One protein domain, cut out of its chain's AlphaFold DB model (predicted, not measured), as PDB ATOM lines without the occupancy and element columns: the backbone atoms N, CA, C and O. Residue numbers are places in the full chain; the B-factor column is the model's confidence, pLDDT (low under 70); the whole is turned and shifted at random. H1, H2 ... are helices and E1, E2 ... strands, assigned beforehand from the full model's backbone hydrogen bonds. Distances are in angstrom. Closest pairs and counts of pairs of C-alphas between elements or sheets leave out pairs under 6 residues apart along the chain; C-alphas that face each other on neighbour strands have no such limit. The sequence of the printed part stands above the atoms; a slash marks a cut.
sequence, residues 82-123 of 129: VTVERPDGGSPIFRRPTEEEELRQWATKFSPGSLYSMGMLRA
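AT A GLANCE: This is residues 82 to 123 of the 129 residues of the protein "ATPase_AAA_core domain-containing protein" of Firmicutes bacterium ADurb.BinA052 (UniProt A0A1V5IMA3). A small elongated model has a hairpin of two short strands, E1 and E2, at one end, and two short helices, H1 and H2, set about crosswise to each other at the other end. The hairpin's loop, residues 86 to 92, makes one tip of the long axis, the link from H1 to H2 lies at the opposite tip, and the last residues, 118 to 123, fold back from H2 toward the hairpin. The printed part has 42 residues, with two named strands followed by two named helices in the order E1, E2, H1, H2; the sheet, E1 - E2, is antiparallel. The class is mixed, helices and strands, with under half of the residues in named elements. The whole is only just loose, close to compact, with a radius of gyration of the C-alphas of 11.1 A and spans of 34 by 19 by 13 A.

HOW THE PARTS SIT: E1, residues 83 to 85, and E2, residues 93 to 95, form a hairpin of antiparallel neighbour strands, with 160 degrees between their directions. The C-alphas of Val 84 and Phe 94, which face each other, are 4.6 A apart. N 93 and O 85, at 2.8 A, and N 83 and O 95, at 2.9 A, are within hydrogen-bond range. A tight link of five residues leads from E2 to H1, residues 101 to 106. H1 is apart from E1. H2, residues 112 to 117, is apart from both E1 and E2. H1 and H2 are close but not clearly touching, with the closest C-alphas, those of Trp 106 and Leu 115, 7.8 A apart. Their lines are about perpendicular, at 87 degrees, and their centres are 12.6 A apart. In H1 and H2 every O i to N i+4 pair is within hydrogen-bond range.

IN THESE COORDINATES: E1 runs from C-alpha 83 at (31.989, -43.226, -45.476) to C-alpha 85, 6.8 A away. Residues 87 to 89, in the short link between E1 and E2, are a run of helix without a name. E2, from Ile 93 to Arg 95, is 6.6 A long. Residues 97 to 99 are another such run. H1 begins at Glu 101, with its C-alpha at (23.135, -35.974, -34.860), and measures 8.8 A. H2 measures 8.6 A and ends at C-alpha 117, (27.811, -33.227, -53.100).

THE WHOLE: The two C-alphas farthest apart, those of Gly 89 and Lys 109, are 34.0 A from each other. The C-alphas of Val 82 and Ala 123, the first and last printed, are 11.9 A apart. The printed part has no cut. The links from E2 to H1 and from H1 to H2 are tight, the link from E1 to E2 is short but not tight, and no link is long. The mean pLDDT of the printed part is 91.3, and residue 123 is under 70.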
ATOM      1  N   VAL A  82      28.303 -46.134 -45.402       96.19
ATOM      2  CA  VAL A  82      29.532 -46.010 -44.620       96.19
ATOM      3  C   VAL A  82      30.491 -45.156 -45.433       96.19
ATOM      4  O   VAL A  82      30.786 -45.477 -46.584       96.19
ATOM      5  N   THR A  83      30.964 -44.061 -44.851       94.81
ATOM      6  CA  THR A  83      31.989 -43.226 -45.476       94.81
ATOM      7  C   THR A  83      33.360 -43.743 -45.078       94.81
ATOM      8  O   THR A  83      33.562 -44.239 -43.966       94.81
ATOM      9  N   VAL A  84      34.303 -43.665 -46.011       92.56
ATOM     10  CA  VAL A  84      35.689 -44.064 -45.792       92.56
ATOM     11  C   VAL A  84      36.603 -42.919 -46.180       92.56
ATOM     12  O   VAL A  84      36.457 -42.323 -47.246       92.56
ATOM     13  N   GLU A  85      37.563 -42.632 -45.314       89.12
ATOM     14  CA  GLU A  85      38.597 -41.642 -45.573       89.12
ATOM     15  C   GLU A  85      39.965 -42.171 -45.206       89.12
ATOM     16  O   GLU A  85      40.110 -43.010 -44.321       89.12
ATOM     17  N   ARG A  86      40.988 -41.654 -45.877       88.06
ATOM     18  CA  ARG A  86      42.377 -41.989 -45.589       88.06
ATOM     19  C   ARG A  86      43.186 -40.702 -45.421       88.06
ATOM     20  O   ARG A  86      43.733 -40.217 -46.411       88.06
ATOM     21  N   PRO A  87      43.261 -40.141 -44.203       85.31
ATOM     22  CA  PRO A  87      44.101 -38.976 -43.957       85.31
ATOM     23  C   PRO A  87      45.582 -39.344 -44.125       85.31
ATOM     24  O   PRO A  87      46.024 -40.382 -43.631       85.31
ATOM     25  N   ASP A  88      46.322 -38.507 -44.855       84.44
ATOM     26  CA  ASP A  88      47.789 -38.515 -44.983       84.44
ATOM     27  C   ASP A  88      48.432 -39.884 -45.277       84.44
ATOM     28  O   ASP A  88      49.498 -40.221 -44.765       84.44
ATOM     29  N   GLY A  89      47.772 -40.722 -46.088       78.94
ATOM     30  CA  GLY A  89      48.269 -42.065 -46.424       78.94
ATOM     31  C   GLY A  89      48.246 -43.068 -45.259       78.94
ATOM     32  O   GLY A  89      48.709 -44.197 -45.418       78.94
ATOM     33  N   GLY A  90      47.675 -42.686 -44.114       85.88
ATOM     34  CA  GLY A  90      47.519 -43.516 -42.926       85.88
ATOM     35  C   GLY A  90      46.471 -44.623 -43.079       85.88
ATOM     36  O   GLY A  90      46.103 -45.037 -44.181       85.88
ATOM     37  N   SER A  91      45.983 -45.135 -41.949       89.19
ATOM     38  CA  SER A  91      44.938 -46.169 -41.941       89.19
ATOM     39  C   SER A  91      43.579 -45.597 -42.362       89.19
ATOM     40  O   SER A  91      43.279 -44.450 -42.022       89.19
ATOM     41  N   PRO A  92      42.743 -46.369 -43.085       91.38
ATOM     42  CA  PRO A  92      41.405 -45.924 -43.442       91.38
ATOM     43  C   PRO A  92      40.535 -45.775 -42.189       91.38
ATOM     44  O   PRO A  92      40.546 -46.628 -41.300       91.38
ATOM     45  N   ILE A  93      39.767 -44.695 -42.144       90.81
ATOM     46  CA  ILE A  93      38.798 -44.386 -41.099       90.81
ATOM     47  C   ILE A  93      37.413 -44.584 -41.701       90.81
ATOM     48  O   ILE A  93      37.068 -43.942 -42.691       90.81
ATOM     49  N   PHE A  94      36.629 -45.469 -41.091       92.69
ATOM     50  CA  PHE A  94      35.250 -45.733 -41.482       92.69
ATOM     51  C   PHE A  94      34.302 -45.013 -40.535       92.69
ATOM     52  O   PHE A  94      34.513 -45.012 -39.320       92.69
ATOM     53  N   ARG A  95      33.252 -44.410 -41.087       92.19
ATOM     54  CA  ARG A  95      32.237 -43.692 -40.320       92.19
ATOM     55  C   ARG A  95      30.847 -44.025 -40.814       92.19
ATOM     56  O   ARG A  95      30.622 -44.199 -42.009       92.19
ATOM     57  N   ARG A  96      29.905 -44.077 -39.880       94.44
ATOM     58  CA  ARG A  96      28.480 -44.146 -40.183       94.44
ATOM     59  C   ARG A  96      27.900 -42.747 -40.029       94.44
ATOM     60  O   ARG A  96      27.847 -42.258 -38.903       94.44
ATOM     61  N   PRO A  97      27.437 -42.100 -41.112       93.25
ATOM     62  CA  PRO A  97      26.853 -40.761 -41.032       93.25
ATOM     63  C   PRO A  97      25.687 -40.657 -40.039       93.25
ATOM     64  O   PRO A  97      25.428 -39.594 -39.486       93.25
ATOM     65  N   THR A  98      24.991 -41.764 -39.777       93.50
ATOM     66  CA  THR A  98      23.900 -41.833 -38.800       93.50
ATOM     67  C   THR A  98      24.353 -41.687 -37.345       93.50
ATOM     68  O   THR A  98      23.520 -41.404 -36.489       93.50
ATOM     69  N   GLU A  99      25.639 -41.827 -37.028       92.81
ATOM     70  CA  GLU A  99      26.158 -41.599 -35.672       92.81
ATOM     71  C   GLU A  99      26.247 -40.096 -35.340       92.81
ATOM     72  O   GLU A  99      26.243 -39.714 -34.170       92.81
ATOM     73  N   GLU A 100      26.230 -39.226 -36.354       91.56
ATOM     74  CA  GLU A 100      26.276 -37.774 -36.195       91.56
ATOM     75  C   GLU A 100      24.856 -37.182 -36.173       91.56
ATOM     76  O   GLU A 100      24.111 -37.246 -37.152       91.56
ATOM     77  N   GLU A 101      24.469 -36.576 -35.045       91.12
ATOM     78  CA  GLU A 101      23.135 -35.974 -34.860       91.12
ATOM     79  C   GLU A 101      22.827 -34.900 -35.917       91.12
ATOM     80  O   GLU A 101      21.727 -34.853 -36.462       91.12
ATOM     81  N   GLU A 102      23.823 -34.079 -36.259       91.81
ATOM     82  CA  GLU A 102      23.711 -33.066 -37.309       91.81
ATOM     83  C   GLU A 102      23.324 -33.712 -38.647       91.81
ATOM     84  O   GLU A 102      22.329 -33.319 -39.253       91.81
ATOM     85  N   LEU A 103      24.036 -34.756 -39.086       91.94
ATOM     86  CA  LEU A 103      23.750 -35.432 -40.355       91.94
ATOM     87  C   LEU A 103      22.384 -36.118 -40.358       91.94
ATOM     88  O   LEU A 103      21.695 -36.072 -41.377       91.94
ATOM     89  N   ARG A 104      21.940 -36.675 -39.223       92.56
ATOM     90  CA  ARG A 104      20.570 -37.196 -39.087       92.56
ATOM     91  C   ARG A 104      19.519 -36.110 -39.310       92.56
ATOM     92  O   ARG A 104      18.538 -36.355 -40.008       92.56
ATOM     93  N   GLN A 105      19.733 -34.903 -38.789       92.62
ATOM     94  CA  GLN A 105      18.824 -33.778 -39.016       92.62
ATOM     95  C   GLN A 105      18.848 -33.308 -40.473       92.62
ATOM     96  O   GLN A 105      17.790 -33.085 -41.062       92.62
ATOM     97  N   TRP A 106      20.025 -33.202 -41.090       93.12
ATOM     98  CA  TRP A 106      20.144 -32.810 -42.499       93.12
ATOM     99  C   TRP A 106      19.521 -33.838 -43.452       93.12
ATOM    100  O   TRP A 106      18.875 -33.449 -44.425       93.12
ATOM    101  N   ALA A 107      19.605 -35.130 -43.132       93.12
ATOM    102  CA  ALA A 107      18.981 -36.201 -43.909       93.12
ATOM    103  C   ALA A 107      17.444 -36.131 -43.956       93.12
ATOM    104  O   ALA A 107      16.833 -36.746 -44.824       93.12
ATOM    105  N   THR A 108      16.803 -35.353 -43.073       92.94
ATOM    106  CA  THR A 108      15.352 -35.088 -43.159       92.94
ATOM    107  C   THR A 108      14.980 -34.118 -44.283       92.94
ATOM    108  O   THR A 108      13.825 -34.073 -44.698       92.94
ATOM    109  N   LYS A 109      15.944 -33.327 -44.773       94.56
ATOM    110  CA  LYS A 109      15.735 -32.270 -45.778       94.56
ATOM    111  C   LYS A 109      16.454 -32.542 -47.095       94.56
ATOM    112  O   LYS A 109      16.064 -31.986 -48.117       94.56
ATOM    113  N   PHE A 110      17.502 -33.361 -47.071       95.81
ATOM    114  CA  PHE A 110      18.374 -33.605 -48.213       95.81
ATOM    115  C   PHE A 110      18.619 -35.096 -48.406       95.81
ATOM    116  O   PHE A 110      18.780 -35.847 -47.446       95.81
ATOM    117  N   SER A 111      18.691 -35.508 -49.669       96.25
ATOM    118  CA  SER A 111      19.061 -36.867 -50.044       96.25
ATOM    119  C   SER A 111      20.548 -37.138 -49.768       96.25
ATOM    120  O   SER A 111      21.351 -36.196 -49.738       96.25
ATOM    121  N   PRO A 112      20.977 -38.401 -49.605       96.06
ATOM    122  CA  PRO A 112      22.385 -38.687 -49.335       96.06
ATOM    123  C   PRO A 112      23.352 -38.238 -50.436       96.06
ATOM    124  O   PRO A 112      24.452 -37.788 -50.122       96.06
ATOM    125  N   GLY A 113      22.956 -38.282 -51.710       96.25
ATOM    126  CA  GLY A 113      23.759 -37.732 -52.804       96.25
ATOM    127  C   GLY A 113      23.892 -36.211 -52.731       96.25
ATOM    128  O   GLY A 113      24.965 -35.674 -53.021       96.25
ATOM    129  N   SER A 114      22.861 -35.510 -52.250       96.38
ATOM    130  CA  SER A 114      22.943 -34.073 -51.955       96.38
ATOM    131  C   SER A 114      23.936 -33.798 -50.824       96.38
ATOM    132  O   SER A 114      24.829 -32.969 -50.987       96.38
ATOM    133  N   LEU A 115      23.852 -34.542 -49.713       95.44
ATOM    134  CA  LEU A 115      24.790 -34.421 -48.586       95.44
ATOM    135  C   LEU A 115      26.237 -34.709 -49.008       95.44
ATOM    136  O   LEU A 115      27.163 -34.017 -48.581       95.44
ATOM    137  N   TYR A 116      26.434 -35.704 -49.875       95.12
ATOM    138  CA  TYR A 116      27.735 -36.022 -50.456       95.12
ATOM    139  C   TYR A 116      28.274 -34.870 -51.308       95.12
ATOM    140  O   TYR A 116      29.412 -34.440 -51.123       95.12
ATOM    141  N   SER A 117      27.439 -34.325 -52.196       94.69
ATOM    142  CA  SER A 117      27.811 -33.227 -53.100       94.69
ATOM    143  C   SER A 117      28.103 -31.922 -52.352       94.69
ATOM    144  O   SER A 117      28.961 -31.151 -52.772       94.69
ATOM    145  N   MET A 118      27.441 -31.694 -51.214       93.19
ATOM    146  CA  MET A 118      27.711 -30.574 -50.303       93.19
ATOM    147  C   MET A 118      28.970 -30.779 -49.444       93.19
ATOM    148  O   MET A 118      29.329 -29.902 -48.664       93.19
ATOM    149  N   GLY A 119      29.627 -31.940 -49.543       91.31
ATOM    150  CA  GLY A 119      30.791 -32.289 -48.730       91.31
ATOM    151  C   GLY A 119      30.463 -32.616 -47.273       91.31
ATOM    152  O   GLY A 119      31.380 -32.789 -46.479       91.31
ATOM    153  N   MET A 120      29.183 -32.740 -46.908       90.50
ATOM    154  CA  MET A 120      28.766 -33.008 -45.526       90.50
ATOM    155  C   MET A 120      29.062 -34.441 -45.085       90.50
ATOM    156  O   MET A 120      29.225 -34.689 -43.898       90.50
ATOM    157  N   LEU A 121      29.147 -35.383 -46.029       89.75
ATOM    158  CA  LEU A 121      29.530 -36.770 -45.733       89.75
ATOM    159  C   LEU A 121      31.048 -36.968 -45.588       89.75
ATOM    160  O   LEU A 121      31.488 -38.075 -45.276       89.75
ATOM    161  N   ARG A 122      31.849 -35.920 -45.814       82.81
ATOM    162  CA  ARG A 122      33.284 -35.939 -45.521       82.81
ATOM    163  C   ARG A 122      33.510 -35.614 -44.051       82.81
ATOM    164  O   ARG A 122      32.759 -34.848 -43.449       82.81
ATOM    165  N   ALA A 123      34.570 -36.154 -43.467       68.75
ATOM    166  CA  ALA A 123      35.041 -35.739 -42.167       68.75
ATOM    167  C   ALA A 123      35.252 -34.232 -42.162       68.75
ATOM    168  O   ALA A 123      35.971 -33.675 -42.993       68.75
TER     169      ALA A 123